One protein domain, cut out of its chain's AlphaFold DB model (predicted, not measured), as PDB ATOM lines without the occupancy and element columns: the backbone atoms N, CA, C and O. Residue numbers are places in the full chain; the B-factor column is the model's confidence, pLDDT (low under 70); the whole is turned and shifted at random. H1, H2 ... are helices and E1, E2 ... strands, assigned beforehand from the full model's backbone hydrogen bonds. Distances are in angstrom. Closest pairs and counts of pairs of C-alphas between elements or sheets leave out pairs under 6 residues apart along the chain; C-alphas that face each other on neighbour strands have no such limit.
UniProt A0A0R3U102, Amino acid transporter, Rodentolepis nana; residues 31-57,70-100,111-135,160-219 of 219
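This is residues 31 to 57, 70 to 100, 111 to 135 and 160 to 219 of the 219 residues of the protein "Amino acid transporter" of Rodentolepis nana (UniProt A0A0R3U102). A head made of the hairpin E1 and E2, with H5 packed mainly on E1, is joined through the short H6 to the long helix H3. H1 and H2 form an L at the far end from the hairpin's tip, and H4 stands free. The printed part has 143 residues, mostly helix, in the order H1 H2 H3 H4 H5 E1 E2 H6; its one sheet is E1 - E2, antiparallel. It is only just extended, close to loose, with a radius of gyration of the C-alphas of 22.2 A and spans of 77 by 47 by 40 A.

H1, residues 31 to 37, begins at C-alpha 31 (-75.912, 8.751, -4.596). H2 is residues 39 to 57, 26.7 A; H3, residues 70 to 100, 46.0 A; H4, residues 111 to 135, 36.3 A; H5, residues 160 to 171. E1, residues 182 to 193, 26.7 A, bends by 67 degrees at residue 189; E2 is residues 200 to 208, 24.7 A. H6, residues 212 to 217, ends at C-alpha 217 (-56.345, -27.799, -26.940).

H1 and H2 are close but not clearly touching, about perpendicular at 89 degrees; their closest C-alphas, Phe 35 and Ile 42, are 7.8 A apart. Residues 87 to 94 of H3 touch H6, closest at the C-alphas of Ser 91 and Thr 216, 6.5 A. Residues 170 to 171 of H5 touch H6, closest at the C-alphas of Ile 171 and Gly 214, 4.6 A. The closest C-alphas of H5 and E1, Asp 166 and Ala 184, are 5.6 A apart. In the hairpin, N 185 and O 205 are 2.9 A apart, within hydrogen-bond range. Every O i to N i+4 pair is within range in H1, H2, H5 and H6, 23 of 27 in H3 and 19 of 21 in H4.

The C-alphas of Phe 31 and Asp 196, the two farthest apart, are 78.1 A apart. Cuts leave gaps of 16.3 A from C-alpha 57 to 70, 16.2 A from 100 to 111 and 28.6 A from 135 to 160. Of the links printed whole, none is long. Residues 218 to 219 are under pLDDT 70.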
ATOM      1  N   PHE A  31     -77.305   8.926  -5.007       72.44
ATOM      2  CA  PHE A  31     -75.912   8.751  -4.596       72.44
ATOM      3  C   PHE A  31     -75.688   7.396  -3.910       72.44
ATOM      4  O   PHE A  31     -74.809   6.638  -4.295       72.44
ATOM      5  N   VAL A  32     -76.540   7.038  -2.945       75.75
ATOM      6  CA  VAL A  32     -76.475   5.744  -2.246       75.75
ATOM      7  C   VAL A  32     -76.783   4.592  -3.202       75.75
ATOM      8  O   VAL A  32     -76.176   3.535  -3.087       75.75
ATOM      9  N   GLN A  33     -77.681   4.799  -4.164       77.56
ATOM     10  CA  GLN A  33     -77.966   3.820  -5.210       77.56
ATOM     11  C   GLN A  33     -76.735   3.575  -6.091       77.56
ATOM     12  O   GLN A  33     -76.313   2.434  -6.219       77.56
ATOM     13  N   PHE A  34     -76.054   4.635  -6.535       78.56
ATOM     14  CA  PHE A  34     -74.792   4.523  -7.268       78.56
ATOM     15  C   PHE A  34     -73.689   3.788  -6.479       78.56
ATOM     16  O   PHE A  34     -72.973   2.960  -7.045       78.56
ATOM     17  N   PHE A  35     -73.560   4.047  -5.172       80.69
ATOM     18  CA  PHE A  35     -72.604   3.331  -4.312       80.69
ATOM     19  C   PHE A  35     -72.950   1.851  -4.129       80.69
ATOM     20  O   PHE A  35     -72.049   1.036  -3.948       80.69
ATOM     21  N   ILE A  36     -74.231   1.494  -4.180       81.38
ATOM     22  CA  ILE A  36     -74.685   0.101  -4.086       81.38
ATOM     23  C   ILE A  36     -74.467  -0.621  -5.410       81.38
ATOM     24  O   ILE A  36     -73.974  -1.747  -5.406       81.38
ATOM     25  N   ASP A  37     -74.753   0.046  -6.526       87.56
ATOM     26  CA  ASP A  37     -74.584  -0.512  -7.867       87.56
ATOM     27  C   ASP A  37     -73.103  -0.815  -8.167       87.56
ATOM     28  O   ASP A  37     -72.789  -1.783  -8.855       87.56
ATOM     29  N   ASN A  38     -72.178  -0.037  -7.588       91.75
ATOM     30  CA  ASN A  38     -70.730  -0.168  -7.793       91.75
ATOM     31  C   ASN A  38     -69.968  -0.644  -6.543       91.75
ATOM     32  O   ASN A  38     -68.745  -0.493  -6.462       91.75
ATOM     33  N   TRP A  39     -70.666  -1.225  -5.563       93.00
ATOM     34  CA  TRP A  39     -70.101  -1.556  -4.250       93.00
ATOM     35  C   TRP A  39     -68.838  -2.424  -4.334       93.00
ATOM     36  O   TRP A  39     -67.848  -2.154  -3.649       93.00
ATOM     37  N   PHE A  40     -68.846  -3.450  -5.193       93.56
ATOM     38  CA  PHE A  40     -67.711  -4.364  -5.345       93.56
ATOM     39  C   PHE A  40     -66.462  -3.641  -5.866       93.56
ATOM     40  O   PHE A  40     -65.404  -3.738  -5.252       93.56
ATOM     41  N   MET A  41     -66.599  -2.857  -6.942       93.69
ATOM     42  CA  MET A  41     -65.493  -2.091  -7.532       93.69
ATOM     43  C   MET A  41     -64.910  -1.076  -6.542       93.69
ATOM     44  O   MET A  41     -63.697  -0.943  -6.416       93.69
ATOM     45  N   ILE A  42     -65.769  -0.360  -5.816       93.81
ATOM     46  CA  ILE A  42     -65.321   0.640  -4.840       93.81
ATOM     47  C   ILE A  42     -64.567  -0.042  -3.692       93.81
ATOM     48  O   ILE A  42     -63.502   0.423  -3.287       93.81
ATOM     49  N   THR A  43     -65.071  -1.182  -3.213       93.88
ATOM     50  CA  THR A  43     -64.426  -1.956  -2.145       93.88
ATOM     51  C   THR A  43     -63.055  -2.487  -2.568       93.88
ATOM     52  O   THR A  43     -62.118  -2.419  -1.774       93.88
ATOM     53  N   THR A  44     -62.891  -2.973  -3.806       95.00
ATOM     54  CA  THR A  44     -61.582  -3.461  -4.282       95.00
ATOM     55  C   THR A  44     -60.561  -2.334  -4.400       95.00
ATOM     56  O   THR A  44     -59.427  -2.503  -3.961       95.00
ATOM     57  N   ILE A  45     -60.958  -1.166  -4.910       95.69
ATOM     58  CA  ILE A  45     -60.073   0.004  -5.009       95.69
ATOM     59  C   ILE A  45     -59.626   0.464  -3.617       95.69
ATOM     60  O   ILE A  45     -58.431   0.646  -3.381       95.69
ATOM     61  N   ILE A  46     -60.563   0.598  -2.671       95.81
ATOM     62  CA  ILE A  46     -60.245   0.955  -1.281       95.81
ATOM     63  C   ILE A  46     -59.316  -0.096  -0.659       95.81
ATOM     64  O   ILE A  46     -58.330   0.261  -0.016       95.81
ATOM     65  N   GLY A  47     -59.583  -1.384  -0.894       94.62
ATOM     66  CA  GLY A  47     -58.743  -2.486  -0.426       94.62
ATOM     67  C   GLY A  47     -57.304  -2.409  -0.942       94.62
ATOM     68  O   GLY A  47     -56.374  -2.593  -0.161       94.62
ATOM     69  N   VAL A  48     -57.101  -2.070  -2.220       95.62
ATOM     70  CA  VAL A  48     -55.761  -1.883  -2.805       95.62
ATOM     71  C   VAL A  48     -55.040  -0.690  -2.176       95.62
ATOM     72  O   VAL A  48     -53.873  -0.816  -1.812       95.62
ATOM     73  N   ILE A  49     -55.723   0.445  -1.990       96.25
ATOM     74  CA  ILE A  49     -55.129   1.647  -1.378       96.25
ATOM     75  C   ILE A  49     -54.697   1.363   0.065       96.25
ATOM     76  O   ILE A  49     -53.573   1.683   0.452       96.25
ATOM     77  N   ILE A  50     -55.567   0.725   0.854       95.62
ATOM     78  CA  ILE A  50     -55.255   0.336   2.234       95.62
ATOM     79  C   ILE A  50     -54.112  -0.682   2.250       95.62
ATOM     80  O   ILE A  50     -53.166  -0.516   3.017       95.62
ATOM     81  N   GLY A  51     -54.162  -1.703   1.391       92.62
ATOM     82  CA  GLY A  51     -53.118  -2.722   1.287       92.62
ATOM     83  C   GLY A  51     -51.750  -2.124   0.961       92.62
ATOM     84  O   GLY A  51     -50.761  -2.466   1.605       92.62
ATOM     85  N   PHE A  52     -51.699  -1.168   0.031       93.19
ATOM     86  CA  PHE A  52     -50.472  -0.451  -0.307       93.19
ATOM     87  C   PHE A  52     -49.969   0.409   0.859       93.19
ATOM     88  O   PHE A  52     -48.791   0.343   1.209       93.19
ATOM     89  N   GLY A  53     -50.857   1.168   1.511       92.75
ATOM     90  CA  GLY A  53     -50.502   1.999   2.665       92.75
ATOM     91  C   GLY A  53     -49.963   1.183   3.843       92.75
ATOM     92  O   GLY A  53     -48.922   1.517   4.410       92.75
ATOM     93  N   VAL A  54     -50.627   0.073   4.177       89.81
ATOM     94  CA  VAL A  54     -50.180  -0.862   5.219       89.81
ATOM     95  C   VAL A  54     -48.867  -1.531   4.815       89.81
ATOM     96  O   VAL A  54     -47.944  -1.575   5.624       89.81
ATOM     97  N   GLY A  55     -48.734  -1.990   3.567       88.81
ATOM     98  CA  GLY A  55     -47.501  -2.594   3.056       88.81
ATOM     99  C   GLY A  55     -46.299  -1.653   3.159       88.81
ATOM    100  O   GLY A  55     -45.238  -2.052   3.639       88.81
ATOM    101  N   PHE A  56     -46.482  -0.381   2.801       89.06
ATOM    102  CA  PHE A  56     -45.446   0.642   2.923       89.06
ATOM    103  C   PHE A  56     -45.100   0.955   4.388       89.06
ATOM    104  O   PHE A  56     -43.924   1.039   4.747       89.06
ATOM    105  N   ALA A  57     -46.103   1.065   5.264       86.44
ATOM    106  CA  ALA A  57     -45.894   1.301   6.693       86.44
ATOM    107  C   ALA A  57     -45.168   0.133   7.392       86.44
ATOM    108  O   ALA A  57     -44.304   0.357   8.241       86.44
ATOM    109  N   TRP A  70     -46.525 -14.666   8.282       86.19
ATOM    110  CA  TRP A  70     -47.888 -14.730   8.826       86.19
ATOM    111  C   TRP A  70     -48.841 -13.713   8.187       86.19
ATOM    112  O   TRP A  70     -49.994 -14.053   7.923       86.19
ATOM    113  N   ILE A  71     -48.374 -12.496   7.884       86.50
ATOM    114  CA  ILE A  71     -49.203 -11.484   7.204       86.50
ATOM    115  C   ILE A  71     -49.418 -11.799   5.713       86.50
ATOM    116  O   ILE A  71     -50.450 -11.428   5.158       86.50
ATOM    117  N   ALA A  72     -48.481 -12.503   5.066       87.69
ATOM    118  CA  ALA A  72     -48.597 -12.918   3.665       87.69
ATOM    119  C   ALA A  72     -49.531 -14.126   3.469       87.69
ATOM    120  O   ALA A  72     -50.166 -14.245   2.420       87.69
ATOM    121  N   MET A  73     -49.683 -14.978   4.489       92.25
ATOM    122  CA  MET A  73     -50.514 -16.188   4.429       92.25
ATOM    123  C   MET A  73     -51.930 -16.002   3.852       92.25
ATOM    124  O   MET A  73     -52.299 -16.791   2.981       92.25
ATOM    125  N   PRO A  74     -52.754 -15.013   4.256       91.69
ATOM    126  CA  PRO A  74     -54.078 -14.828   3.650       91.69
ATOM    127  C   PRO A  74     -54.011 -14.525   2.145       91.69
ATOM    128  O   PRO A  74     -54.864 -14.993   1.389       91.69
ATOM    129  N   GLY A  75     -52.985 -13.794   1.698       91.69
ATOM    130  CA  GLY A  75     -52.737 -13.538   0.280       91.69
ATOM    131  C   GLY A  75     -52.354 -14.815  -0.466       91.69
ATOM    132  O   GLY A  75     -52.925 -15.110  -1.515       91.69
ATOM    133  N   ASP A  76     -51.469 -15.627   0.111       92.88
ATOM    134  CA  ASP A  76     -51.071 -16.910  -0.473       92.88
ATOM    135  C   ASP A  76     -52.247 -17.886  -0.584       92.88
ATOM    136  O   ASP A  76     -52.406 -18.556  -1.608       92.88
ATOM    137  N   ILE A  77     -53.109 -17.949   0.435       94.88
ATOM    138  CA  ILE A  77     -54.339 -18.754   0.403       94.88
ATOM    139  C   ILE A  77     -55.254 -18.263  -0.721       94.88
ATOM    140  O   ILE A  77     -55.745 -19.077  -1.503       94.88
ATOM    141  N   TYR A  78     -55.443 -16.948  -0.857       94.56
ATOM    142  CA  TYR A  78     -56.248 -16.371  -1.931       94.56
ATOM    143  C   TYR A  78     -55.707 -16.736  -3.322       94.56
ATOM    144  O   TYR A  78     -56.458 -17.222  -4.168       94.56
ATOM    145  N   ILE A  79     -54.397 -16.600  -3.550       93.38
ATOM    146  CA  ILE A  79     -53.766 -16.984  -4.822       93.38
ATOM    147  C   ILE A  79     -53.917 -18.488  -5.092       93.38
ATOM    148  O   ILE A  79     -54.173 -18.881  -6.232       93.38
ATOM    149  N   ARG A  80     -53.806 -19.347  -4.070       92.00
ATOM    150  CA  ARG A  80     -54.037 -20.797  -4.210       92.00
ATOM    151  C   ARG A  80     -55.486 -21.113  -4.584       92.00
ATOM    152  O   ARG A  80     -55.705 -21.953  -5.455       92.00
ATOM    153  N   LEU A  81     -56.459 -20.421  -3.986       94.75
ATOM    154  CA  LEU A  81     -57.875 -20.555  -4.338       94.75
ATOM    155  C   LEU A  81     -58.139 -20.120  -5.785       94.75
ATOM    156  O   LEU A  81     -58.823 -20.838  -6.510       94.75
ATOM    157  N   LEU A  82     -57.554 -19.002  -6.231       92.62
ATOM    158  CA  LEU A  82     -57.657 -18.565  -7.627       92.62
ATOM    159  C   LEU A  82     -57.059 -19.593  -8.592       92.62
ATOM    160  O   LEU A  82     -57.692 -19.953  -9.579       92.62
ATOM    161  N   LYS A  83     -55.865 -20.123  -8.308       87.62
ATOM    162  CA  LYS A  83     -55.239 -21.152  -9.157       87.62
ATOM    163  C   LYS A  83     -56.104 -22.413  -9.273       87.62
ATOM    164  O   LYS A  83     -56.206 -22.971 -10.364       87.62
ATOM    165  N   LEU A  84     -56.762 -22.820  -8.186       90.00
ATOM    166  CA  LEU A  84     -57.664 -23.973  -8.178       90.00
ATOM    167  C   LEU A  84     -58.917 -23.728  -9.028       90.00
ATOM    168  O   LEU A  84     -59.341 -24.635  -9.738       90.00
ATOM    169  N   THR A  85     -59.498 -22.524  -8.996       92.12
ATOM    170  CA  THR A  85     -60.720 -22.203  -9.753       92.12
ATOM    171  C   THR A  85     -60.466 -21.928 -11.233       92.12
ATOM    172  O   THR A  85     -61.331 -22.226 -12.058       92.12
ATOM    173  N   ILE A  86     -59.283 -21.424 -11.598       89.00
ATOM    174  CA  ILE A  86     -58.907 -21.145 -12.992       89.00
ATOM    175  C   ILE A  86     -58.981 -22.415 -13.849       89.00
ATOM    176  O   ILE A  86     -59.557 -22.385 -14.936       89.00
ATOM    177  N   LEU A  87     -58.452 -23.539 -13.350       82.56
ATOM    178  CA  LEU A  87     -58.412 -24.800 -14.086       82.56
ATOM    179  C   LEU A  87     -59.815 -25.228 -14.579       82.56
ATOM    180  O   LEU A  87     -59.989 -25.312 -15.796       82.56
ATOM    181  N   PRO A  88     -60.821 -25.491 -13.723       86.25
ATOM    182  CA  PRO A  88     -62.145 -25.934 -14.163       86.25
ATOM    183  C   PRO A  88     -62.891 -24.870 -14.975       86.25
ATOM    184  O   PRO A  88     -63.541 -25.217 -15.963       86.25
ATOM    185  N   MET A  89     -62.750 -23.589 -14.612       91.00
ATOM    186  CA  MET A  89     -63.421 -22.482 -15.303       91.00
ATOM    187  C   MET A  89     -62.971 -22.353 -16.758       91.00
ATOM    188  O   MET A  89     -63.810 -22.172 -17.635       91.00
ATOM    189  N   ILE A  90     -61.670 -22.488 -17.036       90.25
ATOM    190  CA  ILE A  90     -61.144 -22.414 -18.404       90.25
ATOM    191  C   ILE A  90     -61.715 -23.549 -19.261       90.25
ATOM    192  O   ILE A  90     -62.305 -23.274 -20.302       90.25
ATOM    193  N   SER A  91     -61.620 -24.804 -18.803       86.88
ATOM    194  CA  SER A  91     -62.130 -25.951 -19.575       86.88
ATOM    195  C   SER A  91     -63.631 -25.859 -19.840       86.88
ATOM    196  O   SER A  91     -64.064 -26.077 -20.965       86.88
ATOM    197  N   ALA A  92     -64.427 -25.487 -18.833       90.75
ATOM    198  CA  ALA A  92     -65.873 -25.363 -18.997       90.75
ATOM    199  C   ALA A  92     -66.243 -24.245 -19.985       90.75
ATOM    200  O   ALA A  92     -67.107 -24.436 -20.842       90.75
ATOM    201  N   ASN A  93     -65.564 -23.096 -19.903       92.62
ATOM    202  CA  ASN A  93     -65.803 -21.982 -20.815       92.62
ATOM    203  C   ASN A  93     -65.415 -22.323 -22.256       92.62
ATOM    204  O   ASN A  93     -66.171 -21.992 -23.161       92.62
ATOM    205  N   ILE A  94     -64.285 -22.999 -22.480       91.44
ATOM    206  CA  ILE A  94     -63.851 -23.381 -23.831       91.44
ATOM    207  C   ILE A  94     -64.848 -24.342 -24.475       91.44
ATOM    208  O   ILE A  94     -65.293 -24.077 -25.588       91.44
ATOM    209  N   ILE A  95     -65.257 -25.399 -23.764       90.31
ATOM    210  CA  ILE A  95     -66.244 -26.364 -24.271       90.31
ATOM    211  C   ILE A  95     -67.544 -25.640 -24.640       90.31
ATOM    212  O   ILE A  95     -68.085 -25.843 -25.726       90.31
ATOM    213  N   ASN A  96     -68.023 -24.749 -23.767       92.06
ATOM    214  CA  ASN A  96     -69.237 -23.977 -24.015       92.06
ATOM    215  C   ASN A  96     -69.091 -23.042 -25.231       92.06
ATOM    216  O   ASN A  96     -69.991 -22.955 -26.064       92.06
ATOM    217  N   VAL A  97     -67.947 -22.368 -25.376       90.12
ATOM    218  CA  VAL A  97     -67.666 -21.502 -26.532       90.12
ATOM    219  C   VAL A  97     -67.621 -22.315 -27.824       90.12
ATOM    220  O   VAL A  97     -68.265 -21.926 -28.793       90.12
ATOM    221  N   MET A  98     -66.916 -23.449 -27.842       88.38
ATOM    222  CA  MET A  98     -66.809 -24.305 -29.026       88.38
ATOM    223  C   MET A  98     -68.164 -24.899 -29.428       88.38
ATOM    224  O   MET A  98     -68.493 -24.908 -30.611       88.38
ATOM    225  N   ALA A  99     -68.978 -25.331 -28.461       90.00
ATOM    226  CA  ALA A  99     -70.299 -25.904 -28.720       90.00
ATOM    227  C   ALA A  99     -71.297 -24.893 -29.313       90.00
ATOM    228  O   ALA A  99     -72.187 -25.280 -30.067       90.00
ATOM    229  N   ASN A 100     -71.153 -23.605 -28.990       88.19
ATOM    230  CA  ASN A 100     -72.026 -22.541 -29.495       88.19
ATOM    231  C   ASN A 100     -71.473 -21.833 -30.746       88.19
ATOM    232  O   ASN A 100     -72.133 -20.955 -31.309       88.19
ATOM    233  N   ALA A 111     -62.394 -14.697 -37.612       91.06
ATOM    234  CA  ALA A 111     -61.203 -14.401 -38.407       91.06
ATOM    235  C   ALA A 111     -60.763 -12.935 -38.268       91.06
ATOM    236  O   ALA A 111     -59.575 -12.659 -38.102       91.06
ATOM    237  N   ILE A 112     -61.714 -11.995 -38.283       94.88
ATOM    238  CA  ILE A 112     -61.437 -10.568 -38.070       94.88
ATOM    239  C   ILE A 112     -60.919 -10.336 -36.647       94.88
ATOM    240  O   ILE A 112     -59.930  -9.628 -36.466       94.88
ATOM    241  N   SER A 113     -61.538 -10.963 -35.642       93.69
ATOM    242  CA  SER A 113     -61.095 -10.882 -34.248       93.69
ATOM    243  C   SER A 113     -59.680 -11.432 -34.058       93.69
ATOM    244  O   SER A 113     -58.855 -10.767 -33.439       93.69
ATOM    245  N   LEU A 114     -59.364 -12.602 -34.625       93.44
ATOM    246  CA  LEU A 114     -58.015 -13.174 -34.574       93.44
ATOM    247  C   LEU A 114     -56.992 -12.273 -35.270       93.44
ATOM    248  O   LEU A 114     -55.934 -12.009 -34.706       93.44
ATOM    249  N   GLY A 115     -57.323 -11.741 -36.451       96.06
ATOM    250  CA  GLY A 115     -56.469 -10.782 -37.153       96.06
ATOM    251  C   GLY A 115     -56.185  -9.537 -36.311       96.06
ATOM    252  O   GLY A 115     -55.032  -9.127 -36.189       96.06
ATOM    253  N   PHE A 116     -57.208  -8.979 -35.657       96.19
ATOM    254  CA  PHE A 116     -57.052  -7.837 -34.756       96.19
ATOM    255  C   PHE A 116     -56.153  -8.162 -33.555       96.19
ATOM    256  O   PHE A 116     -55.248  -7.389 -33.241       96.19
ATOM    257  N   ILE A 117     -56.354  -9.320 -32.916       96.12
ATOM    258  CA  ILE A 117     -55.539  -9.775 -31.780       96.12
ATOM    259  C   ILE A 117     -54.073  -9.929 -32.196       96.12
ATOM    260  O   ILE A 117     -53.193  -9.460 -31.478       96.12
ATOM    261  N   LEU A 118     -53.792 -10.550 -33.344       96.56
ATOM    262  CA  LEU A 118     -52.422 -10.751 -33.826       96.56
ATOM    263  C   LEU A 118     -51.727  -9.421 -34.142       96.56
ATOM    264  O   LEU A 118     -50.594  -9.207 -33.713       96.56
ATOM    265  N   ILE A 119     -52.412  -8.504 -34.831       96.88
ATOM    266  CA  ILE A 119     -51.865  -7.180 -35.159       96.88
ATOM    267  C   ILE A 119     -51.583  -6.384 -33.880       96.88
ATOM    268  O   ILE A 119     -50.500  -5.822 -33.734       96.88
ATOM    269  N   PHE A 120     -52.522  -6.355 -32.927       96.56
ATOM    270  CA  PHE A 120     -52.348  -5.609 -31.680       96.56
ATOM    271  C   PHE A 120     -51.249  -6.206 -30.788       96.56
ATOM    272  O   PHE A 120     -50.474  -5.455 -30.201       96.56
ATOM    273  N   ASN A 121     -51.119  -7.537 -30.733       95.75
ATOM    274  CA  ASN A 121     -50.023  -8.199 -30.015       95.75
ATOM    275  C   ASN A 121     -48.650  -7.935 -30.635       95.75
ATOM    276  O   ASN A 121     -47.662  -7.984 -29.914       95.75
ATOM    277  N   LEU A 122     -48.570  -7.639 -31.935       95.56
ATOM    278  CA  LEU A 122     -47.318  -7.226 -32.565       95.56
ATOM    279  C   LEU A 122     -47.042  -5.729 -32.355       95.56
ATOM    280  O   LEU A 122     -45.904  -5.335 -32.122       95.56
ATOM    281  N   LEU A 123     -48.081  -4.890 -32.392       96.69
ATOM    282  CA  LEU A 123     -47.948  -3.437 -32.260       96.69
ATOM    283  C   LEU A 123     -47.680  -2.988 -30.811       96.69
ATOM    284  O   LEU A 123     -46.905  -2.062 -30.583       96.69
ATOM    285  N   SER A 124     -48.282  -3.665 -29.831       96.44
ATOM    286  CA  SER A 124     -48.119  -3.399 -28.394       96.44
ATOM    287  C   SER A 124     -46.652  -3.432 -27.918       96.44
ATOM    288  O   SER A 124     -46.183  -2.419 -27.387       96.44
ATOM    289  N   PRO A 125     -45.866  -4.508 -28.144       95.94
ATOM    290  CA  PRO A 125     -44.467  -4.551 -27.727       95.94
ATOM    291  C   PRO A 125     -43.589  -3.560 -28.497       95.94
ATOM    292  O   PRO A 125     -42.633  -3.061 -27.915       95.94
ATOM    293  N   LEU A 126     -43.907  -3.203 -29.750       95.69
ATOM    294  CA  LEU A 126     -43.166  -2.161 -30.478       95.69
ATOM    295  C   LEU A 126     -43.266  -0.808 -29.770       95.69
ATOM    296  O   LEU A 126     -42.257  -0.133 -29.566       95.69
ATOM    297  N   ILE A 127     -44.475  -0.439 -29.341       95.75
ATOM    298  CA  ILE A 127     -44.702   0.774 -28.553       95.75
ATOM    299  C   ILE A 127     -44.006   0.652 -27.189       95.75
ATOM    300  O   ILE A 127     -43.338   1.589 -26.758       95.75
ATOM    301  N   GLY A 128     -44.101  -0.508 -26.529       94.81
ATOM    302  CA  GLY A 128     -43.432  -0.767 -25.250       94.81
ATOM    303  C   GLY A 128     -41.912  -0.596 -25.321       94.81
ATOM    304  O   GLY A 128     -41.332   0.104 -24.493       94.81
ATOM    305  N   VAL A 129     -41.272  -1.162 -26.347       94.62
ATOM    306  CA  VAL A 129     -39.831  -1.020 -26.598       94.62
ATOM    307  C   VAL A 129     -39.477   0.422 -26.960       94.62
ATOM    308  O   VAL A 129     -38.480   0.935 -26.462       94.62
ATOM    309  N   MET A 130     -40.300   1.111 -27.756       95.19
ATOM    310  CA  MET A 130     -40.094   2.526 -28.080       95.19
ATOM    311  C   MET A 130     -40.089   3.398 -26.814       95.19
ATOM    312  O   MET A 130     -39.166   4.189 -26.618       95.19
ATOM    313  N   TYR A 131     -41.064   3.225 -25.917       94.06
ATOM    314  CA  TYR A 131     -41.094   3.942 -24.639       94.06
ATOM    315  C   TYR A 131     -39.938   3.544 -23.720       94.06
ATOM    316  O   TYR A 131     -39.323   4.421 -23.116       94.06
ATOM    317  N   ALA A 132     -39.606   2.254 -23.633       91.56
ATOM    318  CA  ALA A 132     -38.468   1.787 -22.848       91.56
ATOM    319  C   ALA A 132     -37.147   2.389 -23.353       91.56
ATOM    320  O   ALA A 132     -36.307   2.779 -22.548       91.56
ATOM    321  N   TYR A 133     -36.985   2.542 -24.668       90.06
ATOM    322  CA  TYR A 133     -35.805   3.161 -25.267       90.06
ATOM    323  C   TYR A 133     -35.718   4.672 -25.004       90.06
ATOM    324  O   TYR A 133     -34.621   5.191 -24.804       90.06
ATOM    325  N   ILE A 134     -36.856   5.376 -24.981       92.56
ATOM    326  CA  ILE A 134     -36.914   6.817 -24.686       92.56
ATOM    327  C   ILE A 134     -36.659   7.081 -23.199       92.56
ATOM    328  O   ILE A 134     -35.866   7.948 -22.845       92.56
ATOM    329  N   ILE A 135     -37.345   6.341 -22.329       89.50
ATOM    330  CA  ILE A 135     -37.298   6.545 -20.879       89.50
ATOM    331  C   ILE A 135     -35.998   5.974 -20.294       89.50
ATOM    332  O   ILE A 135     -35.494   6.516 -19.318       89.50
ATOM    333  N   ILE A 160     -33.234 -21.210 -27.775       83.38
ATOM    334  CA  ILE A 160     -34.496 -20.878 -28.456       83.38
ATOM    335  C   ILE A 160     -35.153 -22.131 -29.054       83.38
ATOM    336  O   ILE A 160     -36.363 -22.314 -28.928       83.38
ATOM    337  N   SER A 161     -34.358 -23.028 -29.645       85.38
ATOM    338  CA  SER A 161     -34.849 -24.297 -30.199       85.38
ATOM    339  C   SER A 161     -35.502 -25.184 -29.130       85.38
ATOM    340  O   SER A 161     -36.574 -25.744 -29.358       85.38
ATOM    341  N   TYR A 162     -34.910 -25.251 -27.932       84.88
ATOM    342  CA  TYR A 162     -35.460 -26.011 -26.808       84.88
ATOM    343  C   TYR A 162     -36.758 -25.394 -26.285       84.88
ATOM    344  O   TYR A 162     -37.714 -26.119 -26.044       84.88
ATOM    345  N   ILE A 163     -36.853 -24.062 -26.225       87.56
ATOM    346  CA  ILE A 163     -38.086 -23.367 -25.822       87.56
ATOM    347  C   ILE A 163     -39.220 -23.625 -26.828       87.56
ATOM    348  O   ILE A 163     -40.352 -23.903 -26.432       87.56
ATOM    349  N   PHE A 164     -38.941 -23.575 -28.137       88.56
ATOM    350  CA  PHE A 164     -39.937 -23.920 -29.161       88.56
ATOM    351  C   PHE A 164     -40.341 -25.394 -29.105       88.56
ATOM    352  O   PHE A 164     -41.519 -25.716 -29.272       88.56
ATOM    353  N   ARG A 165     -39.384 -26.292 -28.850       89.06
ATOM    354  CA  ARG A 165     -39.662 -27.708 -28.607       89.06
ATOM    355  C   ARG A 165     -40.592 -27.876 -27.405       89.06
ATOM    356  O   ARG A 165     -41.606 -28.552 -27.541       89.06
ATOM    357  N   ASP A 166     -40.290 -27.248 -26.274       89.38
ATOM    358  CA  ASP A 166     -41.110 -27.312 -25.060       89.38
ATOM    359  C   ASP A 166     -42.514 -26.756 -25.305       89.38
ATOM    360  O   ASP A 166     -43.498 -27.331 -24.844       89.38
ATOM    361  N   LEU A 167     -42.638 -25.682 -26.089       90.06
ATOM    362  CA  LEU A 167     -43.935 -25.156 -26.507       90.06
ATOM    363  C   LEU A 167     -44.737 -26.200 -27.293       90.06
ATOM    364  O   LEU A 167     -45.901 -26.433 -26.976       90.06
ATOM    365  N   LEU A 168     -44.135 -26.847 -28.296       88.38
ATOM    366  CA  LEU A 168     -44.819 -27.868 -29.095       88.38
ATOM    367  C   LEU A 168     -45.200 -29.097 -28.264       88.38
ATOM    368  O   LEU A 168     -46.320 -29.588 -28.395       88.38
ATOM    369  N   LEU A 169     -44.308 -29.554 -27.382       87.81
ATOM    370  CA  LEU A 169     -44.584 -30.651 -26.451       87.81
ATOM    371  C   LEU A 169     -45.719 -30.298 -25.482       87.81
ATOM    372  O   LEU A 169     -46.520 -31.156 -25.126       87.81
ATOM    373  N   ASN A 170     -45.835 -29.028 -25.092       89.56
ATOM    374  CA  ASN A 170     -46.946 -28.561 -24.273       89.56
ATOM    375  C   ASN A 170     -48.249 -28.360 -25.071       89.56
ATOM    376  O   ASN A 170     -49.321 -28.461 -24.480       89.56
ATOM    377  N   ILE A 171     -48.205 -28.106 -26.382       89.12
ATOM    378  CA  ILE A 171     -49.403 -28.055 -27.244       89.12
ATOM    379  C   ILE A 171     -49.972 -29.460 -27.470       89.12
ATOM    380  O   ILE A 171     -51.189 -29.637 -27.418       89.12
ATOM    381  N   PHE A 172     -49.099 -30.445 -27.692       87.06
ATOM    382  CA  PHE A 172     -49.455 -31.850 -27.902       87.06
ATOM    383  C   PHE A 172     -48.904 -32.720 -26.768       87.06
ATOM    384  O   PHE A 172     -47.908 -33.421 -26.956       87.06
ATOM    385  N   PRO A 173     -49.528 -32.664 -25.582       83.12
ATOM    386  CA  PRO A 173     -49.072 -33.433 -24.441       83.12
ATOM    387  C   PRO A 173     -49.246 -34.935 -24.667       83.12
ATOM    388  O   PRO A 173     -50.185 -35.387 -25.322       83.12
ATOM    389  N   ASP A 174     -48.365 -35.714 -24.055       84.81
ATOM    390  CA  ASP A 174     -48.400 -37.176 -24.057       84.81
ATOM    391  C   ASP A 174     -49.488 -37.754 -23.130       84.81
ATOM    392  O   ASP A 174     -49.963 -38.870 -23.350       84.81
ATOM    393  N   ASN A 175     -49.920 -36.997 -22.112       85.19
ATOM    394  CA  ASN A 175     -50.939 -37.412 -21.150       85.19
ATOM    395  C   ASN A 175     -51.891 -36.272 -20.741       85.19
ATOM    396  O   ASN A 175     -51.496 -35.316 -20.076       85.19
ATOM    397  N   ILE A 176     -53.187 -36.441 -21.025       80.50
ATOM    398  CA  ILE A 176     -54.255 -35.473 -20.705       80.50
ATOM    399  C   ILE A 176     -54.405 -35.242 -19.190       80.50
ATOM    400  O   ILE A 176     -54.655 -34.122 -18.749       80.50
ATOM    401  N   VAL A 177     -54.235 -36.283 -18.368       81.50
ATOM    402  CA  VAL A 177     -54.277 -36.153 -16.902       81.50
ATOM    403  C   VAL A 177     -52.996 -35.488 -16.400       81.50
ATOM    404  O   VAL A 177     -53.052 -34.594 -15.551       81.50
ATOM    405  N   GLY A 178     -51.850 -35.869 -16.973       80.56
ATOM    406  CA  GLY A 178     -50.532 -35.322 -16.644       80.56
ATOM    407  C   GLY A 178     -50.444 -33.807 -16.838       80.56
ATOM    408  O   GLY A 178     -49.932 -33.119 -15.963       80.56
ATOM    409  N   VAL A 179     -51.061 -33.275 -17.894       84.25
ATOM    410  CA  VAL A 179     -51.157 -31.833 -18.216       84.25
ATOM    411  C   VAL A 179     -51.675 -30.969 -17.066       84.25
ATOM    412  O   VAL A 179     -51.349 -29.785 -16.968       84.25
ATOM    413  N   THR A 180     -52.506 -31.531 -16.185       83.00
ATOM    414  CA  THR A 180     -53.063 -30.772 -15.056       83.00
ATOM    415  C   THR A 180     -52.055 -30.545 -13.929       83.00
ATOM    416  O   THR A 180     -52.173 -29.558 -13.199       83.00
ATOM    417  N   LEU A 181     -51.056 -31.421 -13.817       83.06
ATOM    418  CA  LEU A 181     -50.075 -31.460 -12.731       83.06
ATOM    419  C   LEU A 181     -48.661 -31.102 -13.198       83.06
ATOM    420  O   LEU A 181     -47.844 -30.649 -12.393       83.06
ATOM    421  N   PHE A 182     -48.386 -31.302 -14.484       86.38
ATOM    422  CA  PHE A 182     -47.059 -31.245 -15.061       86.38
ATOM    423  C   PHE A 182     -47.026 -30.505 -16.404       86.38
ATOM    424  O   PHE A 182     -47.989 -30.524 -17.176       86.38
ATOM    425  N   GLN A 183     -45.876 -29.902 -16.699       87.50
ATOM    426  CA  GLN A 183     -45.571 -29.257 -17.975       87.50
ATOM    427  C   GLN A 183     -44.176 -29.668 -18.468       87.50
ATOM    428  O   GLN A 183     -43.271 -29.907 -17.665       87.50
ATOM    429  N   ALA A 184     -43.996 -29.735 -19.787       86.62
ATOM    430  CA  ALA A 184     -42.695 -29.978 -20.400       86.62
ATOM    431  C   ALA A 184     -41.827 -28.715 -20.287       86.62
ATOM    432  O   ALA A 184     -42.284 -27.621 -20.625       86.62
ATOM    433  N   SER A 185     -40.600 -28.864 -19.792       86.25
ATOM    434  CA  SER A 185     -39.628 -27.778 -19.663       86.25
ATOM    435  C   SER A 185     -38.215 -28.316 -19.825       86.25
ATOM    436  O   SER A 185     -37.880 -29.375 -19.308       86.25
ATOM    437  N   THR A 186     -37.348 -27.563 -20.473       86.00
ATOM    438  CA  THR A 186     -35.927 -27.879 -20.564       86.00
ATOM    439  C   THR A 186     -35.190 -27.370 -19.320       86.00
ATOM    440  O   THR A 186     -35.464 -26.264 -18.851       86.00
ATOM    441  N   ASP A 187     -34.281 -28.178 -18.769       82.75
ATOM    442  CA  ASP A 187     -33.366 -27.754 -17.701       82.75
ATOM    443  C   ASP A 187     -32.150 -27.057 -18.322       82.75
ATOM    444  O   ASP A 187     -31.343 -27.685 -19.014       82.75
ATOM    445  N   PHE A 188     -32.054 -25.744 -18.101       79.69
ATOM    446  CA  PHE A 188     -30.956 -24.908 -18.588       79.69
ATOM    447  C   PHE A 188     -29.796 -24.787 -17.594       79.69
ATOM    448  O   PHE A 188     -28.720 -24.348 -17.997       79.69
ATOM    449  N   ASP A 189     -29.988 -25.192 -16.336       78.31
ATOM    450  CA  ASP A 189     -28.986 -25.054 -15.277       78.31
ATOM    451  C   ASP A 189     -27.942 -26.181 -15.331       78.31
ATOM    452  O   ASP A 189     -26.801 -25.992 -14.910       78.31
ATOM    453  N   ASN A 190     -28.305 -27.339 -15.900       76.69
ATOM    454  CA  ASN A 190     -27.433 -28.514 -16.016       76.69
ATOM    455  C   ASN A 190     -27.263 -28.984 -17.477       76.69
ATOM    456  O   ASN A 190     -27.778 -30.046 -17.852       76.69
ATOM    457  N   PRO A 191     -26.548 -28.226 -18.332       77.88
ATOM    458  CA  PRO A 191     -26.265 -28.655 -19.694       77.88
ATOM    459  C   PRO A 191     -25.358 -29.893 -19.726       77.88
ATOM    460  O   PRO A 191     -24.347 -29.962 -19.027       77.88
ATOM    461  N   ILE A 192     -25.666 -30.848 -20.601       76.69
ATOM    462  CA  ILE A 192     -24.747 -31.933 -20.950       76.69
ATOM    463  C   ILE A 192     -23.808 -31.411 -22.036       76.69
ATOM    464  O   ILE A 192     -24.250 -31.076 -23.136       76.69
ATOM    465  N   THR A 193     -22.512 -31.360 -21.746       76.56
ATOM    466  CA  THR A 193     -21.478 -31.112 -22.756       76.56
ATOM    467  C   THR A 193     -20.913 -32.445 -23.223       76.56
ATOM    468  O   THR A 193     -20.453 -33.244 -22.412       76.56
ATOM    469  N   ASN A 194     -20.977 -32.704 -24.527       77.88
ATOM    470  CA  ASN A 194     -20.297 -33.850 -25.114       77.88
ATOM    471  C   ASN A 194     -18.817 -33.495 -25.318       77.88
ATOM    472  O   ASN A 194     -18.503 -32.585 -26.086       77.88
ATOM    473  N   ASP A 195     -17.918 -34.197 -24.627       71.25
ATOM    474  CA  ASP A 195     -16.479 -33.905 -24.631       71.25
ATOM    475  C   ASP A 195     -15.819 -34.100 -26.012       71.25
ATOM    476  O   ASP A 195     -14.830 -33.429 -26.315       71.25
ATOM    477  N   ASP A 196     -16.393 -34.941 -26.882       75.12
ATOM    478  CA  ASP A 196     -15.849 -35.238 -28.214       75.12
ATOM    479  C   ASP A 196     -16.275 -34.209 -29.277       75.12
ATOM    480  O   ASP A 196     -15.483 -33.837 -30.147       75.12
ATOM    481  N   THR A 197     -17.520 -33.720 -29.220       73.25
ATOM    482  CA  THR A 197     -18.076 -32.771 -30.208       73.25
ATOM    483  C   THR A 197     -18.134 -31.328 -29.709       73.25
ATOM    484  O   THR A 197     -18.401 -30.418 -30.493       73.25
ATOM    485  N   LYS A 198     -17.869 -31.099 -28.413       71.06
ATOM    486  CA  LYS A 198     -18.089 -29.827 -27.701       71.06
ATOM    487  C   LYS A 198     -19.520 -29.287 -27.839       71.06
ATOM    488  O   LYS A 198     -19.754 -28.093 -27.651       71.06
ATOM    489  N   GLU A 199     -20.481 -30.146 -28.170       72.69
ATOM    490  CA  GLU A 199     -21.886 -29.766 -28.280       72.69
ATOM    491  C   GLU A 199     -22.538 -29.704 -26.899       72.69
ATOM    492  O   GLU A 199     -22.366 -30.591 -26.061       72.69
ATOM    493  N   VAL A 200     -23.317 -28.645 -26.685       75.81
ATOM    494  CA  VAL A 200     -24.082 -28.410 -25.460       75.81
ATOM    495  C   VAL A 200     -25.531 -28.818 -25.712       75.81
ATOM    496  O   VAL A 200     -26.232 -28.188 -26.507       75.81
ATOM    497  N   THR A 201     -25.979 -29.875 -25.039       76.31
ATOM    498  CA  THR A 201     -27.356 -30.379 -25.104       76.31
ATOM    499  C   THR A 201     -28.058 -30.169 -23.772       76.31
ATOM    500  O   THR A 201     -27.471 -30.373 -22.713       76.31
ATOM    501  N   TYR A 202     -29.333 -29.796 -23.823       79.62
ATOM    502  CA  TYR A 202     -30.154 -29.617 -22.631       79.62
ATOM    503  C   TYR A 202     -31.180 -30.747 -22.495       79.62
ATOM    504  O   TYR A 202     -31.785 -31.184 -23.482       79.62
ATOM    505  N   ASN A 203     -31.377 -31.227 -21.267       78.19
ATOM    506  CA  ASN A 203     -32.316 -32.307 -20.980       78.19
ATOM    507  C   ASN A 203     -33.744 -31.780 -20.856       78.19
ATOM    508  O   ASN A 203     -33.991 -30.744 -20.240       78.19
ATOM    509  N   ALA A 204     -34.695 -32.545 -21.390       78.62
ATOM    510  CA  ALA A 204     -36.107 -32.301 -21.136       78.62
ATOM    511  C   ALA A 204     -36.473 -32.830 -19.743       78.62
ATOM    512  O   ALA A 204     -36.176 -33.977 -19.407       78.62
ATOM    513  N   VAL A 205     -37.143 -31.999 -18.956       83.31
ATOM    514  CA  VAL A 205     -37.615 -32.296 -17.608       83.31
ATOM    515  C   VAL A 205     -39.115 -32.024 -17.531       83.31
ATOM    516  O   VAL A 205     -39.691 -31.198 -18.239       83.31
ATOM    517  N   THR A 206     -39.788 -32.767 -16.664       81.88
ATOM    518  CA  THR A 206     -41.194 -32.533 -16.357       81.88
ATOM    519  C   THR A 206     -41.278 -31.601 -15.153       81.88
ATOM    520  O   THR A 206     -41.002 -32.005 -14.024       81.88
ATOM    521  N   ALA A 207     -41.622 -30.335 -15.388       84.25
ATOM    522  CA  ALA A 207     -41.775 -29.349 -14.328       84.25
ATOM    523  C   ALA A 207     -43.151 -29.485 -13.659       84.25
ATOM    524  O   ALA A 207     -44.163 -29.712 -14.324       84.25
ATOM    525  N   SER A 208     -43.198 -29.320 -12.334       83.06
ATOM    526  CA  SER A 208     -44.464 -29.280 -11.590       83.06
ATOM    527  C   SER A 208     -45.211 -27.981 -11.892       83.06
ATOM    528  O   SER A 208     -44.705 -26.891 -11.629       83.06
ATOM    529  N   GLY A 209     -46.419 -28.093 -12.433       82.25
ATOM    530  CA  GLY A 209     -47.221 -26.953 -12.867       82.25
ATOM    531  C   GLY A 209     -48.268 -27.357 -13.900       82.25
ATOM    532  O   GLY A 209     -48.110 -28.342 -14.605       82.25
ATOM    533  N   THR A 210     -49.361 -26.602 -13.989       84.88
ATOM    534  CA  THR A 210     -50.432 -26.890 -14.948       84.88
ATOM    535  C   THR A 210     -50.075 -26.350 -16.330       84.88
ATOM    536  O   THR A 210     -49.959 -25.136 -16.509       84.88
ATOM    537  N   ASN A 211     -50.009 -27.229 -17.327       86.88
ATOM    538  CA  ASN A 211     -49.905 -26.831 -18.723       86.88
ATOM    539  C   ASN A 211     -51.273 -26.331 -19.241       86.88
ATOM    540  O   ASN A 211     -52.128 -27.091 -19.699       86.88
ATOM    541  N   MET A 212     -51.487 -25.016 -19.163       83.50
ATOM    542  CA  MET A 212     -52.753 -24.376 -19.557       83.50
ATOM    543  C   MET A 212     -53.025 -24.440 -21.070       83.50
ATOM    544  O   MET A 212     -54.190 -24.449 -21.479       83.50
ATOM    545  N   ILE A 213     -51.974 -24.497 -21.897       84.06
ATOM    546  CA  ILE A 213     -52.082 -24.535 -23.363       84.06
ATOM    547  C   ILE A 213     -52.560 -25.920 -23.801       84.06
ATOM    548  O   ILE A 213     -53.605 -26.032 -24.441       84.06
ATOM    549  N   GLY A 214     -51.856 -26.971 -23.378       80.00
ATOM    550  CA  GLY A 214     -52.220 -28.355 -23.679       80.00
ATOM    551  C   GLY A 214     -53.606 -28.711 -23.156       80.00
ATOM    552  O   GLY A 214     -54.372 -29.379 -23.844       80.00
ATOM    553  N   LYS A 215     -53.987 -28.185 -21.983       81.06
ATOM    554  CA  LYS A 215     -55.331 -28.385 -21.430       81.06
ATOM    555  C   LYS A 215     -56.430 -27.790 -22.317       81.06
ATOM    556  O   LYS A 215     -57.501 -28.365 -22.440       81.06
ATOM    557  N   THR A 216     -56.186 -26.614 -22.883       81.00
ATOM    558  CA  THR A 216     -57.170 -25.888 -23.700       81.00
ATOM    559  C   THR A 216     -57.374 -26.534 -25.071       81.00
ATOM    560  O   THR A 216     -58.450 -26.410 -25.643       81.00
ATOM    561  N   ILE A 217     -56.344 -27.202 -25.597       79.06
ATOM    562  CA  ILE A 217     -56.345 -27.799 -26.940       79.06
ATOM    563  C   ILE A 217     -56.730 -29.288 -26.905       79.06
ATOM    564  O   ILE A 217     -57.335 -29.782 -27.851       79.06
ATOM    565  N   GLY A 218     -56.369 -30.007 -25.837       66.25
ATOM    566  CA  GLY A 218     -56.591 -31.451 -25.696       66.25
ATOM    567  C   GLY A 218     -57.931 -31.871 -25.076       66.25
ATOM    568  O   GLY A 218     -58.144 -33.072 -24.909       66.25
ATOM    569  N   ILE A 219     -58.798 -30.921 -24.705       56.47
ATOM    570  CA  ILE A 219     -60.171 -31.142 -24.203       56.47
ATOM    571  C   ILE A 219     -61.153 -30.648 -25.259       56.47
ATOM    572  O   ILE A 219     -62.132 -31.381 -25.525       56.47
TER     573      ILE A 219